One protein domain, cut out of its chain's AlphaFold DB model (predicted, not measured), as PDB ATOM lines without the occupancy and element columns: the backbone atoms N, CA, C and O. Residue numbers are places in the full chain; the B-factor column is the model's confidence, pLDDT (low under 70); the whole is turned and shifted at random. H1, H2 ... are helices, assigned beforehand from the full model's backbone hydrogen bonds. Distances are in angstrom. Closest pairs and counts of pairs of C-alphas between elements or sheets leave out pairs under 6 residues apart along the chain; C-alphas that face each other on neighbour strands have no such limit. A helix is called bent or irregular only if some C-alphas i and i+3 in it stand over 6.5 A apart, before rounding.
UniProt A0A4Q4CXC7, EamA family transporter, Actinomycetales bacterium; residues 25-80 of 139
ATOM      1  N   ALA A  25       3.392 -14.964  83.350       60.44
ATOM      2  CA  ALA A  25       3.589 -15.380  84.735       60.44
ATOM      3  C   ALA A  25       3.513 -14.191  85.708       60.44
ATOM      4  O   ALA A  25       2.821 -14.270  86.717       60.44
ATOM      5  N   MET A  26       4.153 -13.063  85.375       62.59
ATOM      6  CA  MET A  26       4.090 -11.849  86.199       62.59
ATOM      7  C   MET A  26       2.689 -11.267  86.276       62.59
ATOM      8  O   MET A  26       2.207 -11.011  87.375       62.59
ATOM      9  N   GLY A  27       2.010 -11.120  85.134       65.19
ATOM     10  CA  GLY A  27       0.616 -10.672  85.121       65.19
ATOM     11  C   GLY A  27      -0.280 -11.576  85.974       65.19
ATOM     12  O   GLY A  27      -1.058 -11.077  86.781       65.19
ATOM     13  N   GLY A  28      -0.106 -12.899  85.868       70.00
ATOM     14  CA  GLY A  28      -0.834 -13.874  86.679       70.00
ATOM     15  C   GLY A  28      -0.580 -13.729  88.181       70.00
ATOM     16  O   GLY A  28      -1.537 -13.728  88.949       70.00
ATOM     17  N   ILE A  29       0.677 -13.549  88.600       69.44
ATOM     18  CA  ILE A  29       1.053 -13.364  90.013       69.44
ATOM     19  C   ILE A  29       0.462 -12.068  90.576       69.44
ATOM     20  O   ILE A  29      -0.104 -12.095  91.665       69.44
ATOM     21  N   PHE A  30       0.534 -10.954  89.841       73.50
ATOM     22  CA  PHE A  30      -0.038  -9.681  90.296       73.50
ATOM     23  C   PHE A  30      -1.564  -9.733  90.399       73.50
ATOM     24  O   PHE A  30      -2.121  -9.239  91.375       73.50
ATOM     25  N   VAL A  31      -2.241 -10.380  89.445       77.75
ATOM     26  CA  VAL A  31      -3.698 -10.576  89.502       77.75
ATOM     27  C   VAL A  31      -4.082 -11.466  90.685       77.75
ATOM     28  O   VAL A  31      -4.972 -11.102  91.450       77.75
ATOM     29  N   LEU A  32      -3.387 -12.588  90.893       77.25
ATOM     30  CA  LEU A  32      -3.604 -13.466  92.050       77.25
ATOM     31  C   LEU A  32      -3.355 -12.747  93.379       77.25
ATOM     32  O   LEU A  32      -4.157 -12.881  94.299       77.25
ATOM     33  N   ALA A  33      -2.282 -11.961  93.470       74.19
ATOM     34  CA  ALA A  33      -1.967 -11.170  94.652       74.19
ATOM     35  C   ALA A  33      -3.046 -10.112  94.925       74.19
ATOM     36  O   ALA A  33      -3.504  -9.996  96.059       74.19
ATOM     37  N   SER A  34      -3.518  -9.397  93.896       78.12
ATOM     38  CA  SER A  34      -4.624  -8.438  94.019       78.12
ATOM     39  C   SER A  34      -5.920  -9.101  94.482       78.12
ATOM     40  O   SER A  34      -6.594  -8.573  95.363       78.12
ATOM     41  N   VAL A  35      -6.260 -10.270  93.929       82.38
ATOM     42  CA  VAL A  35      -7.454 -11.025  94.336       82.38
ATOM     43  C   VAL A  35      -7.319 -11.543  95.769       82.38
ATOM     44  O   VAL A  35      -8.278 -11.482  96.530       82.38
ATOM     45  N   GLY A  36      -6.129 -11.992  96.171       79.00
ATOM     46  CA  GLY A  36      -5.848 -12.401  97.548       79.00
ATOM     47  C   GLY A  36      -5.905 -11.247  98.553       79.00
ATOM     48  O   GLY A  36      -6.268 -11.461  99.708       79.00
ATOM     49  N   LEU A  37      -5.601 -10.018  98.122       76.88
ATOM     50  CA  LEU A  37      -5.664  -8.830  98.973       76.88
ATOM     51  C   LEU A  37      -7.095  -8.304  99.181       76.88
ATOM     52  O   LEU A  37      -7.344  -7.632 100.178       76.88
ATOM     53  N   LEU A  38      -8.036  -8.612  98.280       79.69
ATOM     54  CA  LEU A  38      -9.441  -8.189  98.382       79.69
ATOM     55  C   LEU A  38     -10.111  -8.570  99.715       79.69
ATOM     56  O   LEU A  38     -10.688  -7.686 100.345       79.69
ATOM     57  N   PRO A  39     -10.045  -9.823 100.206       78.44
ATOM     58  CA  PRO A  39     -10.639 -10.165 101.497       78.44
ATOM     59  C   PRO A  39      -9.970  -9.433 102.668       78.44
ATOM     60  O   PRO A  39     -10.665  -8.996 103.581       78.44
ATOM     61  N   ALA A  40      -8.650  -9.221 102.632       73.12
ATOM     62  CA  ALA A  40      -7.962  -8.430 103.655       73.12
ATOM     63  C   ALA A  40      -8.419  -6.961 103.632       73.12
ATOM     64  O   ALA A  40      -8.666  -6.378 104.684       73.12
ATOM     65  N   PHE A  41      -8.608  -6.386 102.443       78.00
ATOM     66  CA  PHE A  41      -9.139  -5.035 102.266       78.00
ATOM     67  C   PHE A  41     -10.563  -4.884 102.822       78.00
ATOM     68  O   PHE A  41     -10.864  -3.900 103.495       78.00
ATOM     69  N   LEU A  42     -11.426  -5.878 102.593       78.88
ATOM     70  CA  LEU A  42     -12.802  -5.879 103.099       78.88
ATOM     71  C   LEU A  42     -12.876  -5.977 104.631       78.88
ATOM     72  O   LEU A  42     -13.806  -5.439 105.222       78.88
ATOM     73  N   VAL A  43     -11.906  -6.640 105.272       81.19
ATOM     74  CA  VAL A  43     -11.860  -6.801 106.736       81.19
ATOM     75  C   VAL A  43     -11.175  -5.617 107.427       81.19
ATOM     76  O   VAL A  43     -11.643  -5.176 108.474       81.19
ATOM     77  N   LEU A  44     -10.075  -5.099 106.869       78.69
ATOM     78  CA  LEU A  44      -9.285  -4.022 107.485       78.69
ATOM     79  C   LEU A  44      -9.799  -2.612 107.134       78.69
ATOM     80  O   LEU A  44      -9.454  -1.649 107.821       78.69
ATOM     81  N   GLY A  45     -10.629  -2.478 106.097       74.12
ATOM     82  CA  GLY A  45     -11.138  -1.194 105.623       74.12
ATOM     83  C   GLY A  45     -10.092  -0.361 104.862       74.12
ATOM     84  O   GLY A  45      -8.931  -0.754 104.735       74.12
ATOM     85  N   PRO A  46     -10.482   0.815 104.330       73.50
ATOM     86  CA  PRO A  46      -9.635   1.596 103.430       73.50
ATOM     87  C   PRO A  46      -8.400   2.207 104.097       73.50
ATOM     88  O   PRO A  46      -7.479   2.560 103.375       73.50
ATOM     89  N   GLY A  47      -8.356   2.306 105.433       77.38
ATOM     90  CA  GLY A  47      -7.192   2.706 106.236       77.38
ATOM     91  C   GLY A  47      -6.280   3.751 105.567       77.38
ATOM     92  O   GLY A  47      -6.663   4.910 105.505       77.38
ATOM     93  N   PRO A  48      -5.105   3.385 105.020       67.94
ATOM     94  CA  PRO A  48      -4.178   4.341 104.399       67.94
ATOM     95  C   PRO A  48      -4.694   5.013 103.112       67.94
ATOM     96  O   PRO A  48      -4.151   6.030 102.697       67.94
ATOM     97  N   LEU A  49      -5.721   4.469 102.455       74.56
ATOM     98  CA  LEU A  49      -6.334   5.054 101.257       74.56
ATOM     99  C   LEU A  49      -7.223   6.264 101.561       74.56
ATOM    100  O   LEU A  49      -7.636   6.951 100.633       74.56
ATOM    101  N   THR A  50      -7.543   6.528 102.830       80.31
ATOM    102  CA  THR A  50      -8.332   7.711 103.210       80.31
ATOM    103  C   THR A  50      -7.498   8.992 103.225       80.31
ATOM    104  O   THR A  50      -8.056  10.084 103.177       80.31
ATOM    105  N   GLU A  51      -6.169   8.872 103.240       85.00
ATOM    106  CA  GLU A  51      -5.235   9.989 103.324       85.00
ATOM    107  C   GLU A  51      -4.377  10.056 102.047       85.00
ATOM    108  O   GLU A  51      -3.788   9.043 101.654       85.00
ATOM    109  N   PRO A  52      -4.207  11.232 101.407       81.81
ATOM    110  CA  PRO A  52      -3.396  11.360 100.190       81.81
ATOM    111  C   PRO A  52      -1.974  10.810 100.351       81.81
ATOM    112  O   PRO A  52      -1.417  10.206  99.436       81.81
ATOM    113  N   ARG A  53      -1.396  10.959 101.548       81.94
ATOM    114  CA  ARG A  53      -0.072  10.424 101.871       81.94
ATOM    115  C   ARG A  53      -0.042   8.896 101.857       81.94
ATOM    116  O   ARG A  53       0.925   8.323 101.360       81.94
ATOM    117  N   GLY A  54      -1.070   8.233 102.380       80.81
ATOM    118  CA  GLY A  54      -1.123   6.774 102.401       80.81
ATOM    119  C   GLY A  54      -1.338   6.185 101.005       80.81
ATOM    120  O   GLY A  54      -0.707   5.184 100.677       80.81
ATOM    121  N   ILE A  55      -2.090   6.870 100.134       83.12
ATOM    122  CA  ILE A  55      -2.185   6.521  98.707       83.12
ATOM    123  C   ILE A  55      -0.806   6.580  98.042       83.12
ATOM    124  O   ILE A  55      -0.421   5.640  97.351       83.12
ATOM    125  N   VAL A  56      -0.034   7.648  98.273       85.12
ATOM    126  CA  VAL A  56       1.312   7.796  97.691       85.12
ATOM    127  C   VAL A  56       2.263   6.705  98.188       85.12
ATOM    128  O   VAL A  56       2.996   6.128  97.389       85.12
ATOM    129  N   VAL A  57       2.235   6.375  99.482       81.38
ATOM    130  CA  VAL A  57       3.077   5.309 100.055       81.38
ATOM    131  C   VAL A  57       2.699   3.938  99.490       81.38
ATOM    132  O   VAL A  57       3.581   3.173  99.097       81.38
ATOM    133  N   LEU A  58       1.402   3.634  99.397       82.75
ATOM    134  CA  LEU A  58       0.918   2.382  98.812       82.75
ATOM    135  C   LEU A  58       1.261   2.285  97.321       82.75
ATOM    136  O   LEU A  58       1.721   1.238  96.868       82.75
ATOM    137  N   ALA A  59       1.107   3.376  96.568       81.88
ATOM    138  CA  ALA A  59       1.483   3.438  95.159       81.88
ATOM    139  C   ALA A  59       2.994   3.250  94.970       81.88
ATOM    140  O   ALA A  59       3.411   2.484  94.105       81.88
ATOM    141  N   TYR A  60       3.817   3.888  95.806       81.62
ATOM    142  CA  TYR A  60       5.268   3.719  95.788       81.62
ATOM    143  C   TYR A  60       5.668   2.261  96.039       81.62
ATOM    144  O   TYR A  60       6.418   1.696  95.245       81.62
ATOM    145  N   LEU A  61       5.127   1.625  97.086       81.69
ATOM    146  CA  LEU A  61       5.402   0.221  97.411       81.69
ATOM    147  C   LEU A  61       4.917  -0.741  96.314       81.69
ATOM    148  O   LEU A  61       5.594  -1.720  96.010       81.69
ATOM    149  N   ALA A  62       3.773  -0.470  95.687       79.44
ATOM    150  CA  ALA A  62       3.260  -1.306  94.606       79.44
ATOM    151  C   ALA A  62       4.080  -1.163  93.312       79.44
ATOM    152  O   ALA A  62       4.336  -2.150  92.620       79.44
ATOM    153  N   LEU A  63       4.507   0.056  92.974       79.50
ATOM    154  CA  LEU A  63       5.164   0.339  91.699       79.50
ATOM    155  C   LEU A  63       6.669   0.082  91.733       79.50
ATOM    156  O   LEU A  63       7.203  -0.471  90.776       79.50
ATOM    157  N   VAL A  64       7.362   0.476  92.801       80.00
ATOM    158  CA  VAL A  64       8.830   0.480  92.827       80.00
ATOM    159  C   VAL A  64       9.395  -0.881  93.258       80.00
ATOM    160  O   VAL A  64       9.941  -1.585  92.407       80.00
ATOM    161  N   PRO A  65       9.264  -1.330  94.519       74.00
ATOM    162  CA  PRO A  65       9.842  -2.607  94.925       74.00
ATOM    163  C   PRO A  65       9.061  -3.812  94.389       74.00
ATOM    164  O   PRO A  65       9.626  -4.891  94.292       74.00
ATOM    165  N   MET A  66       7.785  -3.655  94.025       75.31
ATOM    166  CA  MET A  66       6.982  -4.735  93.452       75.31
ATOM    167  C   MET A  66       7.031  -4.720  91.922       75.31
ATOM    168  O   MET A  66       7.742  -5.529  91.329       75.31
ATOM    169  N   ALA A  67       6.314  -3.820  91.248       71.44
ATOM    170  CA  ALA A  67       6.182  -3.892  89.792       71.44
ATOM    171  C   ALA A  67       7.521  -3.720  89.056       71.44
ATOM    172  O   ALA A  67       7.856  -4.540  88.202       71.44
ATOM    173  N   LEU A  68       8.307  -2.693  89.389       73.50
ATOM    174  CA  LEU A  68       9.568  -2.407  88.706       73.50
ATOM    175  C   LEU A  68      10.624  -3.478  88.994       73.50
ATOM    176  O   LEU A  68      11.254  -3.954  88.050       73.50
ATOM    177  N   ALA A  69      10.788  -3.898  90.253       69.94
ATOM    178  CA  ALA A  69      11.745  -4.949  90.596       69.94
ATOM    179  C   ALA A  69      11.405  -6.272  89.897       69.94
ATOM    180  O   ALA A  69      12.286  -6.887  89.297       69.94
ATOM    181  N   TYR A  70      10.126  -6.673  89.883       65.25
ATOM    182  CA  TYR A  70       9.702  -7.861  89.148       65.25
ATOM    183  C   TYR A  70       9.905  -7.681  87.639       65.25
ATOM    184  O   TYR A  70      10.505  -8.545  87.015       65.25
ATOM    185  N   LEU A  71       9.522  -6.560  87.026       67.25
ATOM    186  CA  LEU A  71       9.752  -6.347  85.590       67.25
ATOM    187  C   LEU A  71      11.241  -6.410  85.210       67.25
ATOM    188  O   LEU A  71      11.581  -7.056  84.216       67.25
ATOM    189  N   LEU A  72      12.125  -5.802  86.008       66.62
ATOM    190  CA  LEU A  72      13.577  -5.913  85.836       66.62
ATOM    191  C   LEU A  72      14.053  -7.356  86.018       66.62
ATOM    192  O   LEU A  72      14.867  -7.825  85.227       66.62
ATOM    193  N   PHE A  73      13.519  -8.078  87.003       60.88
ATOM    194  CA  PHE A  73      13.834  -9.485  87.238       60.88
ATOM    195  C   PHE A  73      13.397 -10.376  86.068       60.88
ATOM    196  O   PHE A  73      14.160 -11.222  85.614       60.88
ATOM    197  N   GLY A  74      12.204 -10.159  85.512       62.38
ATOM    198  CA  GLY A  74      11.696 -10.894  84.352       62.38
ATOM    199  C   GLY A  74      12.465 -10.571  83.072       62.38
ATOM    200  O   GLY A  74      12.755 -11.456  82.264       62.38
ATOM    201  N   TYR A  75      12.863  -9.308  82.907       61.66
ATOM    202  CA  TYR A  75      13.775  -8.890  81.844       61.66
ATOM    203  C   TYR A  75      15.158  -9.535  81.998       61.66
ATOM    204  O   TYR A  75      15.719 -10.026  81.017       61.66
ATOM    205  N   GLY A  76      15.666  -9.595  83.231       56.75
ATOM    206  CA  GLY A  76      16.873 -10.314  83.609       56.75
ATOM    207  C   GLY A  76      16.768 -11.790  83.246       56.75
ATOM    208  O   GLY A  76      17.578 -12.271  82.471       56.75
ATOM    209  N   LEU A  77      15.723 -12.498  83.674       55.81
ATOM    210  CA  LEU A  77      15.526 -13.927  83.387       55.81
ATOM    211  C   LEU A  77      15.553 -14.273  81.891       55.81
ATOM    212  O   LEU A  77      15.965 -15.365  81.518       55.81
ATOM    213  N   ARG A  78      15.129 -13.350  81.017       55.47
ATOM    214  CA  ARG A  78      15.203 -13.539  79.558       55.47
ATOM    215  C   ARG A  78      16.628 -13.476  78.996       55.47
ATOM    216  O   ARG A  78      16.834 -13.916  77.869       55.47
ATOM    217  N   ARG A  79      17.587 -12.918  79.738       49.84
ATOM    218  CA  ARG A  79      19.009 -12.799  79.362       49.84
ATOM    219  C   ARG A  79      19.964 -13.541  80.307       49.84
ATOM    220  O   ARG A  79      21.150 -13.625  80.009       49.84
ATOM    221  N   LEU A  80      19.470 -14.046  81.433       46.50
ATOM    222  CA  LEU A  80      20.263 -14.602  82.522       46.50
ATOM    223  C   LEU A  80      20.071 -16.121  82.594       46.50
ATOM    224  O   LEU A  80      18.981 -16.617  82.864       46.50
TER     225      LEU A  80
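This is residues 25 to 80 of the 139 residues of the protein "EamA family transporter" of Actinomycetales bacterium (UniProt A0A4Q4CXC7). Two long helices, H3 and H1, make the two sides of a flat, open U, side by side with a mostly empty space between them, and the short helix H2 lies at the turn that joins them. H3 bends slightly but runs nearly straight, and H1 comes back beside it the opposite way, nearest to it at Met 26, by the open end of the U. The printed part has 56 residues with three named helices, in the order H1, H2, H3 along the chain, and no named strand; the class is all helix. The whole is loose, with a radius of gyration of the C-alphas of 13.8 A, and spans 41 by 23 by 10 A.

The longest helix is H3, residues 52 to 77, assigned as one helix by its hydrogen bonds but bent: C-alphas 62 and 65 are 6.7 A apart. Its arm H3a, residues 52 to 62, is 15.4 A long and begins with C-alpha 52 at (-3.396, 11.360, 100.190). Its arm H3b, residues 65 to 77, is 17.1 A long and ends with C-alpha 77 at (15.526, -13.927, 83.387). H1, residues 25 to 44, is 28.5 A long and begins with C-alpha 25 at (3.589, -15.380, 84.735). H1 has a kink of 28 degrees near residue 38 and is irregular, but only just: C-alphas 36 and 39 are 6.6 A apart. H2, residues 47 to 50, is 6.0 A long.

H3a and H3b stand at a shallow tilt of 18 degrees and are near each other. H3b and H1 only just touch, with 3 pairs of C-alphas within 8 A; the closest C-alphas are those of Tyr 70 and Met 26, 7.5 A apart. H1 touches H3b with residue 26 alone, and H3b touches H1 with residues 70 to 74 alone. H3b and H1 run opposite ways at a shallow tilt of 18 degrees, 18.2 A from centre to centre. H3a and H1 are apart. H2 and H3a touch only at the corner by their link, with the C-alphas of Pro 48 and Gly 54 closest at 4.4 A. H1 and H2 meet only through their link, and H2 and H3b are apart. In H3a every O i to N i+4 pair is within hydrogen-bond range, in H1 14 of 16 and in H3b 8 of 9; H2 is too short for such a pair.

The two C-alphas farthest apart are those of Thr 50 and Leu 80, 41.8 A. Residues 31 to 46, of which 31 to 44 belong to H1, stand free, and so do residues 75 to 80, of which 75 to 77 belong to H3b. The links H1 to H2 and H2 to H3a are tight, and the printed part has no cut. The mean pLDDT of the printed part is 73.2; residues 25 to 27, 29, 48 and 69 to 80 are under 70.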